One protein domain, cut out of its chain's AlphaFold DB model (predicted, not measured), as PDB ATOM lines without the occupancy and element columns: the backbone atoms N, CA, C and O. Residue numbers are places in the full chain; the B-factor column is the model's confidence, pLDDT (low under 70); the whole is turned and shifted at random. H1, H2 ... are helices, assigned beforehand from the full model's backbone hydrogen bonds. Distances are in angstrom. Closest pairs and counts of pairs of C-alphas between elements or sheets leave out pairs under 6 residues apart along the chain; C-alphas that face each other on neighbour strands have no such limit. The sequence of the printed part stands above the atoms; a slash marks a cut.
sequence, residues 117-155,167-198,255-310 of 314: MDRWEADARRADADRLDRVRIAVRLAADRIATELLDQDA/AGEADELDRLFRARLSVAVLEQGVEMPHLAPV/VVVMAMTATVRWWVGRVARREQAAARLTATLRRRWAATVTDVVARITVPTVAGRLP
ATOM      1  N   MET A 117     -78.304 -45.562  18.465       73.12
ATOM      2  CA  MET A 117     -76.987 -46.194  18.474       73.12
ATOM      3  C   MET A 117     -76.005 -45.495  17.536       73.12
ATOM      4  O   MET A 117     -74.825 -45.424  17.870       73.12
ATOM      5  N   ASP A 118     -76.473 -44.923  16.423       74.19
ATOM      6  CA  ASP A 118     -75.617 -44.195  15.481       74.19
ATOM      7  C   ASP A 118     -75.142 -42.883  16.105       74.19
ATOM      8  O   ASP A 118     -73.953 -42.543  16.064       74.19
ATOM      9  N   ARG A 119     -76.060 -42.154  16.751       78.38
ATOM     10  CA  ARG A 119     -75.715 -40.950  17.510       78.38
ATOM     11  C   ARG A 119     -74.804 -41.276  18.687       78.38
ATOM     12  O   ARG A 119     -73.834 -40.556  18.917       78.38
ATOM     13  N   TRP A 120     -75.084 -42.348  19.418       81.44
ATOM     14  CA  TRP A 120     -74.290 -42.752  20.573       81.44
ATOM     15  C   TRP A 120     -72.887 -43.207  20.164       81.44
ATOM     16  O   TRP A 120     -71.912 -42.855  20.824       81.44
ATOM     17  N   GLU A 121     -72.751 -43.897  19.028       84.75
ATOM     18  CA  GLU A 121     -71.453 -44.227  18.444       84.75
ATOM     19  C   GLU A 121     -70.707 -42.964  17.995       84.75
ATOM     20  O   GLU A 121     -69.514 -42.820  18.272       84.75
ATOM     21  N   ALA A 122     -71.386 -42.017  17.340       82.94
ATOM     22  CA  ALA A 122     -70.782 -40.742  16.953       82.94
ATOM     23  C   ALA A 122     -70.297 -39.944  18.177       82.94
ATOM     24  O   ALA A 122     -69.192 -39.392  18.162       82.94
ATOM     25  N   ASP A 123     -71.087 -39.923  19.249       85.50
ATOM     26  CA  ASP A 123     -70.740 -39.277  20.512       85.50
ATOM     27  C   ASP A 123     -69.576 -39.999  21.209       85.50
ATOM     28  O   ASP A 123     -68.646 -39.341  21.680       85.50
ATOM     29  N   ALA A 124     -69.554 -41.335  21.191       84.31
ATOM     30  CA  ALA A 124     -68.448 -42.134  21.712       84.31
ATOM     31  C   ALA A 124     -67.144 -41.882  20.939       84.31
ATOM     32  O   ALA A 124     -66.101 -41.663  21.553       84.31
ATOM     33  N   ARG A 125     -67.193 -41.824  19.599       87.19
ATOM     34  CA  ARG A 125     -66.027 -41.487  18.762       87.19
ATOM     35  C   ARG A 125     -65.515 -40.073  19.045       87.19
ATOM     36  O   ARG A 125     -64.304 -39.866  19.091       87.19
ATOM     37  N   ARG A 126     -66.417 -39.106  19.257       90.38
ATOM     38  CA  ARG A 126     -66.037 -37.736  19.640       90.38
ATOM     39  C   ARG A 126     -65.343 -37.722  21.001       90.38
ATOM     40  O   ARG A 126     -64.266 -37.153  21.127       90.38
ATOM     41  N   ALA A 127     -65.912 -38.407  21.991       89.25
ATOM     42  CA  ALA A 127     -65.323 -38.508  23.321       89.25
ATOM     43  C   ALA A 127     -63.951 -39.209  23.309       89.25
ATOM     44  O   ALA A 127     -63.045 -38.795  24.037       89.25
ATOM     45  N   ASP A 128     -63.778 -40.237  22.471       89.94
ATOM     46  CA  ASP A 128     -62.497 -40.919  22.265       89.94
ATOM     47  C   ASP A 128     -61.441 -39.966  21.672       89.94
ATOM     48  O   ASP A 128     -60.304 -39.934  22.155       89.94
ATOM     49  N   ALA A 129     -61.813 -39.138  20.687       90.44
ATOM     50  CA  ALA A 129     -60.930 -38.116  20.118       90.44
ATOM     51  C   ALA A 129     -60.537 -37.051  21.160       90.44
ATOM     52  O   ALA A 129     -59.349 -36.784  21.354       90.44
ATOM     53  N   ASP A 130     -61.506 -36.530  21.918       93.62
ATOM     54  CA  ASP A 130     -61.259 -35.547  22.980       93.62
ATOM     55  C   ASP A 130     -60.367 -36.122  24.095       93.62
ATOM     56  O   ASP A 130     -59.539 -35.428  24.695       93.62
ATOM     57  N   ARG A 131     -60.525 -37.414  24.416       92.06
ATOM     58  CA  ARG A 131     -59.660 -38.110  25.375       92.06
ATOM     59  C   ARG A 131     -58.234 -38.218  24.850       92.06
ATOM     60  O   ARG A 131     -57.309 -37.932  25.609       92.06
ATOM     61  N   LEU A 132     -58.052 -38.602  23.588       92.88
ATOM     62  CA  LEU A 132     -56.733 -38.681  22.967       92.88
ATOM     63  C   LEU A 132     -56.012 -37.331  23.035       92.88
ATOM     64  O   LEU A 132     -54.862 -37.275  23.471       92.88
ATOM     65  N   ASP A 133     -56.692 -36.239  22.696       94.69
ATOM     66  CA  ASP A 133     -56.083 -34.910  22.722       94.69
ATOM     67  C   ASP A 133     -55.743 -34.443  24.142       94.69
ATOM     68  O   ASP A 133     -54.642 -33.931  24.372       94.69
ATOM     69  N   ARG A 134     -56.611 -34.706  25.129       94.62
ATOM     70  CA  ARG A 134     -56.302 -34.431  26.545       94.62
ATOM     71  C   ARG A 134     -55.066 -35.185  27.030       94.62
ATOM     72  O   ARG A 134     -54.213 -34.575  27.670       94.62
ATOM     73  N   VAL A 135     -54.933 -36.469  26.691       95.12
ATOM     74  CA  VAL A 135     -53.745 -37.267  27.041       95.12
ATOM     75  C   VAL A 135     -52.493 -36.678  26.395       95.12
ATOM     76  O   VAL A 135     -51.487 -36.479  27.071       95.12
ATOM     77  N   ARG A 136     -52.544 -36.342  25.100       94.75
ATOM     78  CA  ARG A 136     -51.402 -35.747  24.390       94.75
ATOM     79  C   ARG A 136     -50.956 -34.429  25.022       94.75
ATOM     80  O   ARG A 136     -49.757 -34.192  25.152       94.75
ATOM     81  N   ILE A 137     -51.902 -33.580  25.426       96.44
ATOM     82  CA  ILE A 137     -51.610 -32.320  26.123       96.44
ATOM     83  C   ILE A 137     -50.997 -32.597  27.500       96.44
ATOM     84  O   ILE A 137     -49.964 -32.014  27.822       96.44
ATOM     85  N   ALA A 138     -51.578 -33.507  28.286       95.69
ATOM     86  CA  ALA A 138     -51.069 -33.865  29.609       95.69
ATOM     87  C   ALA A 138     -49.627 -34.393  29.546       95.69
ATOM     88  O   ALA A 138     -48.775 -33.933  30.301       95.69
ATOM     89  N   VAL A 139     -49.327 -35.280  28.590       95.38
ATOM     90  CA  VAL A 139     -47.971 -35.809  28.370       95.38
ATOM     91  C   VAL A 139     -46.995 -34.701  27.972       95.38
ATOM     92  O   VAL A 139     -45.885 -34.662  28.495       95.38
ATOM     93  N   ARG A 140     -47.394 -33.762  27.100       96.00
ATOM     94  CA  ARG A 140     -46.548 -32.610  26.734       96.00
ATOM     95  C   ARG A 140     -46.239 -31.719  27.937       96.00
ATOM     96  O   ARG A 140     -45.085 -31.354  28.127       96.00
ATOM     97  N   LEU A 141     -47.246 -31.399  28.751       97.19
ATOM     98  CA  LEU A 141     -47.076 -30.579  29.953       97.19
ATOM     99  C   LEU A 141     -46.214 -31.282  31.010       97.19
ATOM    100  O   LEU A 141     -45.371 -30.647  31.639       97.19
ATOM    101  N   ALA A 142     -46.399 -32.591  31.195       96.25
ATOM    102  CA  ALA A 142     -45.567 -33.386  32.090       96.25
ATOM    103  C   ALA A 142     -44.115 -33.435  31.597       96.25
ATOM    104  O   ALA A 142     -43.197 -33.228  32.384       96.25
ATOM    105  N   ALA A 143     -43.899 -33.648  30.298       95.25
ATOM    106  CA  ALA A 143     -42.566 -33.680  29.712       95.25
ATOM    107  C   ALA A 143     -41.830 -32.340  29.843       95.25
ATOM    108  O   ALA A 143     -40.648 -32.338  30.171       95.25
ATOM    109  N   ASP A 144     -42.516 -31.217  29.624       95.81
ATOM    110  CA  ASP A 144     -41.942 -29.877  29.788       95.81
ATOM    111  C   ASP A 144     -41.549 -29.602  31.247       95.81
ATOM    112  O   ASP A 144     -40.448 -29.120  31.529       95.81
ATOM    113  N   ARG A 145     -42.403 -30.017  32.194       95.62
ATOM    114  CA  ARG A 145     -42.096 -29.956  33.626       95.62
ATOM    115  C   ARG A 145     -40.876 -30.806  33.978       95.62
ATOM    116  O   ARG A 145     -39.956 -30.295  34.600       95.62
ATOM    117  N   ILE A 146     -40.839 -32.067  33.542       95.25
ATOM    118  CA  ILE A 146     -39.711 -32.979  33.782       95.25
ATOM    119  C   ILE A 146     -38.423 -32.411  33.174       95.25
ATOM    120  O   ILE A 146     -37.377 -32.447  33.815       95.25
ATOM    121  N   ALA A 147     -38.487 -31.884  31.948       92.31
ATOM    122  CA  ALA A 147     -37.339 -31.285  31.281       92.31
ATOM    123  C   ALA A 147     -36.812 -30.072  32.055       92.31
ATOM    124  O   ALA A 147     -35.605 -29.937  32.226       92.31
ATOM    125  N   THR A 148     -37.707 -29.212  32.537       91.81
ATOM    126  CA  THR A 148     -37.347 -28.047  33.350       91.81
ATOM    127  C   THR A 148     -36.739 -28.484  34.679       91.81
ATOM    128  O   THR A 148     -35.640 -28.064  34.999       91.81
ATOM    129  N   GLU A 149     -37.366 -29.417  35.399       92.56
ATOM    130  CA  GLU A 149     -36.844 -29.945  36.666       92.56
ATOM    131  C   GLU A 149     -35.456 -30.584  36.526       92.56
ATOM    132  O   GLU A 149     -34.612 -30.392  37.393       92.56
ATOM    133  N   LEU A 150     -35.204 -31.345  35.454       89.94
ATOM    134  CA  LEU A 150     -33.908 -31.996  35.233       89.94
ATOM    135  C   LEU A 150     -32.813 -31.017  34.793       89.94
ATOM    136  O   LEU A 150     -31.642 -31.283  35.042       89.94
ATOM    137  N   LEU A 151     -33.170 -29.918  34.123       86.25
ATOM    138  CA  LEU A 151     -32.210 -28.917  33.642       86.25
ATOM    139  C   LEU A 151     -31.973 -27.784  34.645       86.25
ATOM    140  O   LEU A 151     -30.903 -27.186  34.609       86.25
ATOM    141  N   ASP A 152     -32.942 -27.504  35.518       82.81
ATOM    142  CA  ASP A 152     -32.849 -26.501  36.586       82.81
ATOM    143  C   ASP A 152     -32.272 -27.091  37.886       82.81
ATOM    144  O   ASP A 152     -31.999 -26.357  38.837       82.81
ATOM    145  N   GLN A 153     -32.077 -28.415  37.959       65.69
ATOM    146  CA  GLN A 153     -31.374 -29.066  39.061       65.69
ATOM    147  C   GLN A 153     -29.873 -28.723  39.036       65.69
ATOM    148  O   GLN A 153     -29.030 -29.560  38.729       65.69
ATOM    149  N   ASP A 154     -29.531 -27.525  39.515       52.38
ATOM    150  CA  ASP A 154     -28.226 -27.184  40.104       52.38
ATOM    151  C   ASP A 154     -28.038 -27.935  41.447       52.38
ATOM    152  O   ASP A 154     -27.716 -27.358  42.488       52.38
ATOM    153  N   ALA A 155     -28.327 -29.240  41.484       42.66
ATOM    154  CA  ALA A 155     -28.246 -30.031  42.703       42.66
ATOM    155  C   ALA A 155     -26.768 -30.360  42.996       42.66
ATOM    156  O   ALA A 155     -26.127 -31.043  42.192       42.66
ATOM    157  N   ALA A 167     -20.340 -36.208  28.044       70.88
ATOM    158  CA  ALA A 167     -21.144 -37.203  27.333       70.88
ATOM    159  C   ALA A 167     -21.905 -38.166  28.268       70.88
ATOM    160  O   ALA A 167     -23.069 -38.469  28.020       70.88
ATOM    161  N   GLY A 168     -21.278 -38.623  29.357       78.31
ATOM    162  CA  GLY A 168     -21.903 -39.548  30.306       78.31
ATOM    163  C   GLY A 168     -23.007 -38.888  31.136       78.31
ATOM    164  O   GLY A 168     -24.036 -39.515  31.383       78.31
ATOM    165  N   GLU A 169     -22.833 -37.611  31.484       81.19
ATOM    166  CA  GLU A 169     -23.852 -36.800  32.162       81.19
ATOM    167  C   GLU A 169     -25.083 -36.583  31.265       81.19
ATOM    168  O   GLU A 169     -26.221 -36.791  31.691       81.19
ATOM    169  N   ALA A 170     -24.874 -36.252  29.986       83.44
ATOM    170  CA  ALA A 170     -25.964 -36.089  29.025       83.44
ATOM    171  C   ALA A 170     -26.777 -37.384  28.823       83.44
ATOM    172  O   ALA A 170     -28.008 -37.335  28.732       83.44
ATOM    173  N   ASP A 171     -26.114 -38.542  28.774       86.62
ATOM    174  CA  ASP A 171     -26.772 -39.846  28.624       86.62
ATOM    175  C   ASP A 171     -27.499 -40.300  29.900       86.62
ATOM    176  O   ASP A 171     -28.489 -41.039  29.832       86.62
ATOM    177  N   GLU A 172     -27.027 -39.886  31.075       86.75
ATOM    178  CA  GLU A 172     -27.723 -40.101  32.343       86.75
ATOM    179  C   GLU A 172     -28.996 -39.253  32.434       86.75
ATOM    180  O   GLU A 172     -30.072 -39.794  32.709       86.75
ATOM    181  N   LEU A 173     -28.911 -37.961  32.102       89.06
ATOM    182  CA  LEU A 173     -30.074 -37.075  32.036       89.06
ATOM    183  C   LEU A 173     -31.098 -37.560  31.000       89.06
ATOM    184  O   LEU A 173     -32.298 -37.545  31.277       89.06
ATOM    185  N   ASP A 174     -30.657 -38.054  29.835       90.50
ATOM    186  CA  ASP A 174     -31.560 -38.634  28.828       90.50
ATOM    187  C   ASP A 174     -32.269 -39.894  29.345       90.50
ATOM    188  O   ASP A 174     -33.477 -40.055  29.147       90.50
ATOM    189  N   ARG A 175     -31.553 -40.770  30.062       90.38
ATOM    190  CA  ARG A 175     -32.153 -41.952  30.703       90.38
ATOM    191  C   ARG A 175     -33.181 -41.563  31.761       90.38
ATOM    192  O   ARG A 175     -34.280 -42.121  31.758       90.38
ATOM    193  N   LEU A 176     -32.861 -40.605  32.630       92.44
ATOM    194  CA  LEU A 176     -33.773 -40.120  33.669       92.44
ATOM    195  C   LEU A 176     -35.019 -39.464  33.070       92.44
ATOM    196  O   LEU A 176     -36.135 -39.769  33.499       92.44
ATOM    197  N   PHE A 177     -34.846 -38.629  32.043       93.56
ATOM    198  CA  PHE A 177     -35.950 -38.012  31.316       93.56
ATOM    199  C   PHE A 177     -36.891 -39.070  30.730       93.56
ATOM    200  O   PHE A 177     -38.094 -39.032  30.980       93.56
ATOM    201  N   ARG A 178     -36.353 -40.064  30.009       93.31
ATOM    202  CA  ARG A 178     -37.157 -41.139  29.404       93.31
ATOM    203  C   ARG A 178     -37.865 -41.999  30.445       93.31
ATOM    204  O   ARG A 178     -39.020 -42.366  30.230       93.31
ATOM    205  N   ALA A 179     -37.213 -42.299  31.568       92.88
ATOM    206  CA  ALA A 179     -37.817 -43.061  32.658       92.88
ATOM    207  C   ALA A 179     -39.004 -42.301  33.275       92.88
ATOM    208  O   ALA A 179     -40.099 -42.853  33.374       92.88
ATOM    209  N   ARG A 180     -38.825 -41.014  33.605       95.31
ATOM    210  CA  ARG A 180     -39.905 -40.170  34.148       95.31
ATOM    211  C   ARG A 180     -41.025 -39.930  33.135       95.31
ATOM    212  O   ARG A 180     -42.192 -39.964  33.510       95.31
ATOM    213  N   LEU A 181     -40.694 -39.759  31.855       94.75
ATOM    214  CA  LEU A 181     -41.684 -39.646  30.782       94.75
ATOM    215  C   LEU A 181     -42.519 -40.925  30.652       94.75
ATOM    216  O   LEU A 181     -43.732 -40.846  30.490       94.75
ATOM    217  N   SER A 182     -41.885 -42.094  30.770       93.44
ATOM    218  CA  SER A 182     -42.584 -43.385  30.736       93.44
ATOM    219  C   SER A 182     -43.597 -43.498  31.875       93.44
ATOM    220  O   SER A 182     -44.738 -43.881  31.639       93.44
ATOM    221  N   VAL A 183     -43.212 -43.098  33.092       94.38
ATOM    222  CA  VAL A 183     -44.127 -43.055  34.243       94.38
ATOM    223  C   VAL A 183     -45.287 -42.093  33.979       94.38
ATOM    224  O   VAL A 183     -46.439 -42.490  34.121       94.38
ATOM    225  N   ALA A 184     -45.008 -40.877  33.501       94.38
ATOM    226  CA  ALA A 184     -46.043 -39.887  33.207       94.38
ATOM    227  C   ALA A 184     -47.046 -40.357  32.136       94.38
ATOM    228  O   ALA A 184     -48.231 -40.043  32.226       94.38
ATOM    229  N   VAL A 185     -46.601 -41.117  31.128       93.81
ATOM    230  CA  VAL A 185     -47.486 -41.722  30.114       93.81
ATOM    231  C   VAL A 185     -48.353 -42.825  30.730       93.81
ATOM    232  O   VAL A 185     -49.564 -42.845  30.503       93.81
ATOM    233  N   LEU A 186     -47.765 -43.694  31.555       92.81
ATOM    234  CA  LEU A 186     -48.488 -44.774  32.236       92.81
ATOM    235  C   LEU A 186     -49.532 -44.244  33.231       92.81
ATOM    236  O   LEU A 186     -50.617 -44.812  33.332       92.81
ATOM    237  N   GLU A 187     -49.260 -43.124  33.906       93.69
ATOM    238  CA  GLU A 187     -50.222 -42.441  34.784       93.69
ATOM    239  C   GLU A 187     -51.471 -41.945  34.038       93.69
ATOM    240  O   GLU A 187     -52.542 -41.842  34.633       93.69
ATOM    241  N   GLN A 188     -51.381 -41.696  32.724       90.94
ATOM    242  CA  GLN A 188     -52.551 -41.382  31.889       90.94
ATOM    243  C   GLN A 188     -53.368 -42.629  31.498       90.94
ATOM    244  O   GLN A 188     -54.372 -42.519  30.786       90.94
ATOM    245  N   GLY A 189     -52.955 -43.821  31.944       88.44
ATOM    246  CA  GLY A 189     -53.594 -45.094  31.615       88.44
ATOM    247  C   GLY A 189     -53.383 -45.507  30.158       88.44
ATOM    248  O   GLY A 189     -54.274 -46.117  29.562       88.44
ATOM    249  N   VAL A 190     -52.241 -45.130  29.571       89.44
ATOM    250  CA  VAL A 190     -51.873 -45.456  28.189       89.44
ATOM    251  C   VAL A 190     -50.548 -46.206  28.160       89.44
ATOM    252  O   VAL A 190     -49.645 -45.929  28.944       89.44
ATOM    253  N   GLU A 191     -50.444 -47.173  27.254       87.62
ATOM    254  CA  GLU A 191     -49.217 -47.926  27.029       87.62
ATOM    255  C   GLU A 191     -48.110 -47.021  26.470       87.62
ATOM    256  O   GLU A 191     -48.347 -46.174  25.606       87.62
ATOM    257  N   MET A 192     -46.887 -47.200  26.971       89.38
ATOM    258  CA  MET A 192     -45.732 -46.439  26.510       89.38
ATOM    259  C   MET A 192     -45.271 -46.952  25.136       89.38
ATOM    260  O   MET A 192     -44.920 -48.128  25.026       89.38
ATOM    261  N   PRO A 193     -45.194 -46.097  24.096       86.38
ATOM    262  CA  PRO A 193     -44.646 -46.501  22.807       86.38
ATOM    263  C   PRO A 193     -43.190 -46.971  22.932       86.38
ATOM    264  O   PRO A 193     -42.397 -46.373  23.664       86.38
ATOM    265  N   HIS A 194     -42.808 -48.007  22.179       81.38
ATOM    266  CA  HIS A 194     -41.420 -48.469  22.143       81.38
ATOM    267  C   HIS A 194     -40.498 -47.384  21.576       81.38
ATOM    268  O   HIS A 194     -40.555 -47.050  20.391       81.38
ATOM    269  N   LEU A 195     -39.626 -46.854  22.433       75.75
ATOM    270  CA  LEU A 195     -38.594 -45.899  22.054       75.75
ATOM    271  C   LEU A 195     -37.302 -46.622  21.674       75.75
ATOM    272  O   LEU A 195     -36.913 -47.594  22.322       75.75
ATOM    273  N   ALA A 196     -36.602 -46.107  20.661       73.69
ATOM    274  CA  ALA A 196     -35.260 -46.574  20.326       73.69
ATOM    275  C   ALA A 196     -34.312 -46.401  21.533       73.69
ATOM    276  O   ALA A 196     -34.427 -45.395  22.247       73.69
ATOM    277  N   PRO A 197     -33.376 -47.339  21.774       68.44
ATOM    278  CA  PRO A 197     -32.479 -47.276  22.923       68.44
ATOM    279  C   PRO A 197     -31.625 -46.001  22.911       68.44
ATOM    280  O   PRO A 197     -31.293 -45.459  21.851       68.44
ATOM    281  N   VAL A 198     -31.285 -45.512  24.106       61.50
ATOM    282  CA  VAL A 198     -30.424 -44.332  24.303       61.50
ATOM    283  C   VAL A 198     -29.092 -44.558  23.573       61.50
ATOM    284  O   VAL A 198     -28.492 -45.619  23.715       61.50
ATOM    285  N   VAL A 255       5.601  -7.339  36.549       85.00
ATOM    286  CA  VAL A 255       5.453  -8.769  36.222       85.00
ATOM    287  C   VAL A 255       4.390  -9.436  37.094       85.00
ATOM    288  O   VAL A 255       3.581 -10.200  36.573       85.00
ATOM    289  N   VAL A 256       4.329  -9.122  38.391       83.69
ATOM    290  CA  VAL A 256       3.300  -9.664  39.298       83.69
ATOM    291  C   VAL A 256       1.902  -9.206  38.884       83.69
ATOM    292  O   VAL A 256       0.990 -10.028  38.812       83.69
ATOM    293  N   VAL A 257       1.725  -7.925  38.541       86.06
ATOM    294  CA  VAL A 257       0.434  -7.402  38.059       86.06
ATOM    295  C   VAL A 257       0.047  -8.037  36.718       86.06
ATOM    296  O   VAL A 257      -1.110  -8.419  36.521       86.06
ATOM    297  N   MET A 258       1.002  -8.215  35.800       85.88
ATOM    298  CA  MET A 258       0.754  -8.879  34.517       85.88
ATOM    299  C   MET A 258       0.387 -10.358  34.701       85.88
ATOM    300  O   MET A 258      -0.556 -10.841  34.076       85.88
ATOM    301  N   ALA A 259       1.079 -11.064  35.596       86.75
ATOM    302  CA  ALA A 259       0.755 -12.440  35.943       86.75
ATOM    303  C   ALA A 259      -0.653 -12.518  36.539       86.75
ATOM    304  O   ALA A 259      -1.479 -13.263  36.029       86.75
ATOM    305  N   MET A 260      -0.973 -11.684  37.533       85.81
ATOM    306  CA  MET A 260      -2.278 -11.672  38.196       85.81
ATOM    307  C   MET A 260      -3.429 -11.377  37.220       85.81
ATOM    308  O   MET A 260      -4.443 -12.074  37.229       85.81
ATOM    309  N   THR A 261      -3.265 -10.395  36.329       85.56
ATOM    310  CA  THR A 261      -4.267 -10.072  35.297       85.56
ATOM    311  C   THR A 261      -4.418 -11.186  34.260       85.56
ATOM    312  O   THR A 261      -5.543 -11.491  33.859       85.56
ATOM    313  N   ALA A 262      -3.325 -11.850  33.869       85.06
ATOM    314  CA  ALA A 262      -3.376 -13.024  33.003       85.06
ATOM    315  C   ALA A 262      -4.111 -14.196  33.675       85.06
ATOM    316  O   ALA A 262      -4.950 -14.826  33.026       85.06
ATOM    317  N   THR A 263      -3.879 -14.449  34.970       84.88
ATOM    318  CA  THR A 263      -4.579 -15.497  35.728       84.88
ATOM    319  C   THR A 263      -6.072 -15.205  35.826       84.88
ATOM    320  O   THR A 263      -6.877 -16.090  35.551       84.88
ATOM    321  N   VAL A 264      -6.458 -13.963  36.146       86.31
ATOM    322  CA  VAL A 264      -7.870 -13.549  36.205       86.31
ATOM    323  C   VAL A 264      -8.529 -13.692  34.836       86.31
ATOM    324  O   VAL A 264      -9.597 -14.285  34.730       86.31
ATOM    325  N   ARG A 265      -7.884 -13.221  33.761       85.31
ATOM    326  CA  ARG A 265      -8.422 -13.332  32.398       85.31
ATOM    327  C   ARG A 265      -8.552 -14.787  31.947       85.31
ATOM    328  O   ARG A 265      -9.532 -15.137  31.293       85.31
ATOM    329  N   TRP A 266      -7.590 -15.634  32.302       87.75
ATOM    330  CA  TRP A 266      -7.663 -17.069  32.050       87.75
ATOM    331  C   TRP A 266      -8.807 -17.719  32.830       87.75
ATOM    332  O   TRP A 266      -9.563 -18.502  32.259       87.75
ATOM    333  N   TRP A 267      -8.984 -17.352  34.100       84.81
ATOM    334  CA  TRP A 267     -10.043 -17.879  34.958       84.81
ATOM    335  C   TRP A 267     -11.432 -17.459  34.463       84.81
ATOM    336  O   TRP A 267     -12.283 -18.316  34.248       84.81
ATOM    337  N   VAL A 268     -11.626 -16.175  34.148       83.31
ATOM    338  CA  VAL A 268     -12.861 -15.645  33.542       83.31
ATOM    339  C   VAL A 268     -13.136 -16.311  32.193       83.31
ATOM    340  O   VAL A 268     -14.257 -16.732  31.929       83.31
ATOM    341  N   GLY A 269     -12.113 -16.484  31.348       79.62
ATOM    342  CA  GLY A 269     -12.254 -17.198  30.079       79.62
ATOM    343  C   GLY A 269     -12.624 -18.674  30.260       79.62
ATOM    344  O   GLY A 269     -13.377 -19.222  29.459       79.62
ATOM    345  N   ARG A 270     -12.129 -19.322  31.318       80.50
ATOM    346  CA  ARG A 270     -12.475 -20.705  31.665       80.50
ATOM    347  C   ARG A 270     -13.913 -20.816  32.171       80.50
ATOM    348  O   ARG A 270     -14.600 -21.750  31.771       80.50
ATOM    349  N   VAL A 271     -14.368 -19.874  32.998       78.19
ATOM    350  CA  VAL A 271     -15.759 -19.802  33.476       78.19
ATOM    351  C   VAL A 271     -16.714 -19.558  32.307       78.19
ATOM    352  O   VAL A 271     -17.610 -20.363  32.087       78.19
ATOM    353  N   ALA A 272     -16.437 -18.565  31.456       78.88
ATOM    354  CA  ALA A 272     -17.268 -18.265  30.286       78.88
ATOM    355  C   ALA A 272     -17.362 -19.444  29.299       78.88
ATOM    356  O   ALA A 272     -18.413 -19.695  28.715       78.88
ATOM    357  N   ARG A 273     -16.275 -20.209  29.109       79.25
ATOM    358  CA  ARG A 273     -16.301 -21.427  28.277       79.25
ATOM    359  C   ARG A 273     -17.163 -22.532  28.884       79.25
ATOM    360  O   ARG A 273     -17.832 -23.229  28.130       79.25
ATOM    361  N   ARG A 274     -17.158 -22.686  30.212       76.69
ATOM    362  CA  ARG A 274     -18.011 -23.657  30.915       76.69
ATOM    363  C   ARG A 274     -19.485 -23.285  30.809       76.69
ATOM    364  O   ARG A 274     -20.286 -24.140  30.469       76.69
ATOM    365  N   GLU A 275     -19.821 -22.011  30.996       79.69
ATOM    366  CA  GLU A 275     -21.191 -21.513  30.813       79.69
ATOM    367  C   GLU A 275     -21.688 -21.734  29.377       79.69
ATOM    368  O   GLU A 275     -22.812 -22.181  29.158       79.69
ATOM    369  N   GLN A 276     -20.831 -21.492  28.378       81.19
ATOM    370  CA  GLN A 276     -21.165 -21.763  26.977       81.19
ATOM    371  C   GLN A 276     -21.331 -23.258  26.679       81.19
ATOM    372  O   GLN A 276     -22.207 -23.618  25.893       81.19
ATOM    373  N   ALA A 277     -20.498 -24.122  27.264       79.06
ATOM    374  CA  ALA A 277     -20.617 -25.571  27.115       79.06
ATOM    375  C   ALA A 277     -21.918 -26.084  27.751       79.06
ATOM    376  O   ALA A 277     -22.686 -26.772  27.077       79.06
ATOM    377  N   ALA A 278     -22.228 -25.641  28.972       79.94
ATOM    378  CA  ALA A 278     -23.473 -25.959  29.666       79.94
ATOM    379  C   ALA A 278     -24.698 -25.506  28.857       79.94
ATOM    380  O   ALA A 278     -25.566 -26.316  28.545       79.94
ATOM    381  N   ALA A 279     -24.721 -24.254  28.386       84.50
ATOM    382  CA  ALA A 279     -25.824 -23.742  27.571       84.50
ATOM    383  C   ALA A 279     -26.032 -24.543  26.270       84.50
ATOM    384  O   ALA A 279     -27.170 -24.776  25.850       84.50
ATOM    385  N   ARG A 280     -24.945 -24.991  25.622       85.06
ATOM    386  CA  ARG A 280     -25.014 -25.854  24.430       85.06
ATOM    387  C   ARG A 280     -25.559 -27.240  24.762       85.06
ATOM    388  O   ARG A 280     -26.377 -27.755  23.995       85.06
ATOM    389  N   LEU A 281     -25.142 -27.825  25.881       84.06
ATOM    390  CA  LEU A 281     -25.628 -29.118  26.356       84.06
ATOM    391  C   LEU A 281     -27.127 -29.049  26.669       84.06
ATOM    392  O   LEU A 281     -27.899 -29.820  26.098       84.06
ATOM    393  N   THR A 282     -27.567 -28.050  27.439       86.81
ATOM    394  CA  THR A 282     -28.986 -27.794  27.739       86.81
ATOM    395  C   THR A 282     -29.813 -27.639  26.461       86.81
ATOM    396  O   THR A 282     -30.872 -28.252  26.321       86.81
ATOM    397  N   ALA A 283     -29.337 -26.854  25.487       87.25
ATOM    398  CA  ALA A 283     -30.039 -26.668  24.219       87.25
ATOM    399  C   ALA A 283     -30.137 -27.969  23.402       87.25
ATOM    400  O   ALA A 283     -31.163 -28.232  22.771       87.25
ATOM    401  N   THR A 284     -29.087 -28.791  23.422       88.56
ATOM    402  CA  THR A 284     -29.046 -30.075  22.709       88.56
ATOM    403  C   THR A 284     -29.994 -31.089  23.346       88.56
ATOM    404  O   THR A 284     -30.780 -31.714  22.630       88.56
ATOM    405  N   LEU A 285     -29.992 -31.192  24.679       89.25
ATOM    406  CA  LEU A 285     -30.918 -32.046  25.426       89.25
ATOM    407  C   LEU A 285     -32.371 -31.623  25.208       89.25
ATOM    408  O   LEU A 285     -33.187 -32.462  24.842       89.25
ATOM    409  N   ARG A 286     -32.691 -30.324  25.296       91.31
ATOM    410  CA  ARG A 286     -34.052 -29.824  25.017       91.31
ATOM    411  C   ARG A 286     -34.539 -30.206  23.622       91.31
ATOM    412  O   ARG A 286     -35.672 -30.653  23.476       91.31
ATOM    413  N   ARG A 287     -33.691 -30.073  22.595       90.75
ATOM    414  CA  ARG A 287     -34.039 -30.484  21.221       90.75
ATOM    415  C   ARG A 287     -34.280 -31.988  21.124       90.75
ATOM    416  O   ARG A 287     -35.269 -32.404  20.526       90.75
ATOM    417  N   ARG A 288     -33.399 -32.795  21.724       90.62
ATOM    418  CA  ARG A 288     -33.511 -34.261  21.734       90.62
ATOM    419  C   ARG A 288     -34.783 -34.713  22.451       90.62
ATOM    420  O   ARG A 288     -35.534 -35.517  21.911       90.62
ATOM    421  N   TRP A 289     -35.067 -34.154  23.622       94.19
ATOM    422  CA  TRP A 289     -36.260 -34.465  24.404       94.19
ATOM    423  C   TRP A 289     -37.539 -34.007  23.717       94.19
ATOM    424  O   TRP A 289     -38.491 -34.779  23.663       94.19
ATOM    425  N   ALA A 290     -37.557 -32.821  23.104       92.50
ATOM    426  CA  ALA A 290     -38.697 -32.367  22.310       92.50
ATOM    427  C   ALA A 290     -39.000 -33.319  21.138       92.50
ATOM    428  O   ALA A 290     -40.167 -33.623  20.876       92.50
ATOM    429  N   ALA A 291     -37.966 -33.839  20.467       92.06
ATOM    430  CA  ALA A 291     -38.129 -34.844  19.418       92.06
ATOM    431  C   ALA A 291     -38.701 -36.159  19.975       92.06
ATOM    432  O   ALA A 291     -39.665 -36.683  19.420       92.06
ATOM    433  N   THR A 292     -38.179 -36.645  21.106       91.81
ATOM    434  CA  THR A 292     -38.703 -37.841  21.789       91.81
ATOM    435  C   THR A 292     -40.165 -37.665  22.188       91.81
ATOM    436  O   THR A 292     -40.982 -38.533  21.908       91.81
ATOM    437  N   VAL A 293     -40.531 -36.533  22.793       93.56
ATOM    438  CA  VAL A 293     -41.918 -36.239  23.189       93.56
ATOM    439  C   VAL A 293     -42.829 -36.192  21.971       93.56
ATOM    440  O   VAL A 293     -43.940 -36.711  22.020       93.56
ATOM    441  N   THR A 294     -42.366 -35.604  20.869       93.25
ATOM    442  CA  THR A 294     -43.132 -35.554  19.620       93.25
ATOM    443  C   THR A 294     -43.377 -36.957  19.066       93.25
ATOM    444  O   THR A 294     -44.509 -37.260  18.695       93.25
ATOM    445  N   ASP A 295     -42.362 -37.827  19.070       92.00
ATOM    446  CA  ASP A 295     -42.485 -39.222  18.625       92.00
ATOM    447  C   ASP A 295     -43.413 -40.037  19.539       92.00
ATOM    448  O   ASP A 295     -44.302 -40.731  19.047       92.00
ATOM    449  N   VAL A 296     -43.292 -39.880  20.865       92.19
ATOM    450  CA  VAL A 296     -44.217 -40.491  21.836       92.19
ATOM    451  C   VAL A 296     -45.647 -40.044  21.543       92.19
ATOM    452  O   VAL A 296     -46.508 -40.875  21.283       92.19
ATOM    453  N   VAL A 297     -45.906 -38.735  21.511       92.62
ATOM    454  CA  VAL A 297     -47.247 -38.158  21.316       92.62
ATOM    455  C   VAL A 297     -47.882 -38.569  19.985       92.62
ATOM    456  O   VAL A 297     -49.099 -38.766  19.924       92.62
ATOM    457  N   ALA A 298     -47.075 -38.714  18.932       90.25
ATOM    458  CA  ALA A 298     -47.536 -39.184  17.631       90.25
ATOM    459  C   ALA A 298     -47.976 -40.658  17.655       90.25
ATOM    460  O   ALA A 298     -48.887 -41.026  16.916       90.25
ATOM    461  N   ARG A 299     -47.362 -41.485  18.511       90.75
ATOM    462  CA  ARG A 299     -47.604 -42.934  18.601       90.75
ATOM    463  C   ARG A 299     -48.528 -43.357  19.743       90.75
ATOM    464  O   ARG A 299     -48.868 -44.532  19.821       90.75
ATOM    465  N   ILE A 300     -48.935 -42.438  20.618       90.75
ATOM    466  CA  ILE A 300     -49.913 -42.715  21.680       90.75
ATOM    467  C   ILE A 300     -51.221 -43.209  21.049       90.75
ATOM    468  O   ILE A 300     -51.880 -42.490  20.295       90.75
ATOM    469  N   THR A 301     -51.621 -44.416  21.438       86.00
ATOM    470  CA  THR A 301     -52.921 -45.014  21.128       86.00
ATOM    471  C   THR A 301     -53.725 -45.179  22.408       86.00
ATOM    472  O   THR A 301     -53.329 -45.916  23.308       86.00
ATOM    473  N   VAL A 302     -54.868 -44.499  22.499       85.38
ATOM    474  CA  VAL A 302     -55.774 -44.607  23.649       85.38
ATOM    475  C   VAL A 302     -56.804 -45.708  23.380       85.38
ATOM    476  O   VAL A 302     -57.394 -45.714  22.299       85.38
ATOM    477  N   PRO A 303     -57.071 -46.618  24.338       81.75
ATOM    478  CA  PRO A 303     -58.136 -47.605  24.193       81.75
ATOM    479  C   PRO A 303     -59.488 -46.924  23.950       81.75
ATOM    480  O   PRO A 303     -59.960 -46.167  24.804       81.75
ATOM    481  N   THR A 304     -60.096 -47.202  22.797       81.88
ATOM    482  CA  THR A 304     -61.351 -46.582  22.350       81.88
ATOM    483  C   THR A 304     -62.564 -47.267  22.962       81.88
ATOM    484  O   THR A 304     -62.637 -48.502  22.975       81.88
ATOM    485  N   VAL A 305     -63.541 -46.480  23.399       76.38
ATOM    486  CA  VAL A 305     -64.843 -46.982  23.852       76.38
ATOM    487  C   VAL A 305     -65.718 -47.349  22.655       76.38
ATOM    488  O   VAL A 305     -66.349 -48.405  22.676       76.38
ATOM    489  N   ALA A 306     -65.686 -46.555  21.579       72.31
ATOM    490  CA  ALA A 306     -66.494 -46.804  20.383       72.31
ATOM    491  C   ALA A 306     -66.206 -48.181  19.757       72.31
ATOM    492  O   ALA A 306     -67.122 -48.885  19.347       72.31
ATOM    493  N   GLY A 307     -64.941 -48.622  19.765       70.81
ATOM    494  CA  GLY A 307     -64.543 -49.935  19.243       70.81
ATOM    495  C   GLY A 307     -65.093 -51.142  20.019       70.81
ATOM    496  O   GLY A 307     -64.966 -52.267  19.540       70.81
ATOM    497  N   ARG A 308     -65.680 -50.930  21.205       73.81
ATOM    498  CA  ARG A 308     -66.283 -51.980  22.046       73.81
ATOM    499  C   ARG A 308     -67.809 -52.007  21.980       73.81
ATOM    500  O   ARG A 308     -68.407 -52.908  22.567       73.81
ATOM    501  N   LEU A 309     -68.433 -51.043  21.305       64.88
ATOM    502  CA  LEU A 309     -69.876 -51.057  21.103       64.88
ATOM    503  C   LEU A 309     -70.241 -52.228  20.178       64.88
ATOM    504  O   LEU A 309     -69.533 -52.466  19.192       64.88
ATOM    505  N   PRO A 310     -71.312 -52.989  20.478       65.50
ATOM    506  CA  PRO A 310     -71.805 -53.991  19.548       65.50
ATOM    507  C   PRO A 310     -72.137 -53.274  18.241       65.50
ATOM    508  O   PRO A 310     -72.913 -52.320  18.238       65.50
TER     509      PRO A 310
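This is residues 117 to 155, 167 to 198 and 255 to 310 of the 314 residues of the protein "Putative membrane protein" of Corynebacterium glyciniphilum AJ 3170 (UniProt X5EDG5). Two long helices, H1 and H3, run opposite ways and overlap along only part of their lengths, making one long rod, and a shorter helix, H2, packs beside the overlap to complete a three-helix bundle. Residues 255 to 280 of H3 stick out from this bundle as a long, bare arm. The printed part has 127 residues with three named helices, in the order H1, H2, H3, and no named strand; its class is all helix. It is extended, with a radius of gyration of the C-alphas of 23.1 A and spans of 92 by 25 by 21 A.

Begin with H1, residues 117 to 152, and set it beside H2, residues 167 to 187: they touch, with residues 139 to 150 alone of H1, and the closest C-alphas, of Ala 143 and Leu 181, are 6.1 A apart. Their lines stand at a shallow tilt of 30 degrees, opposite ways. Next look at H3, residues 255 to 299, whose residues 282 to 297 alone touch residues 136 to 151 of H1; the closest C-alphas, of Arg 136 and Val 297, are 5.7 A apart. These two run opposite ways at a shallow tilt of 13 degrees. H2 and H3 touch through residues 170 to 177 and 281 to 289 alone, closest at the C-alphas of Ala 170 and Leu 285, 7.3 A apart. They run the same way at a shallow tilt of 33 degrees, only just short of steep. In H1, H2 and H3 every O i to N i+4 pair is within hydrogen-bond range.

Find C-alpha 117 at (-76.987, -46.194, 18.474); from there H1 runs 51.6 A to C-alpha 152. H2 covers 30.5 A. H3 runs 65.5 A, from C-alpha 255 at (5.453, -8.769, 36.222) to C-alpha 299 at (-47.604, -42.934, 18.601).

The farthest C-alphas, of Met 117 and Val 255, are 92.3 A apart. Residues 156 to 166 and 199 to 254 are not printed, with gaps of 18.4 A and 51.9 A between the C-alphas across the cuts. The pLDDT is under 70 at residues 153 to 155, 197 to 198 and 309 to 310.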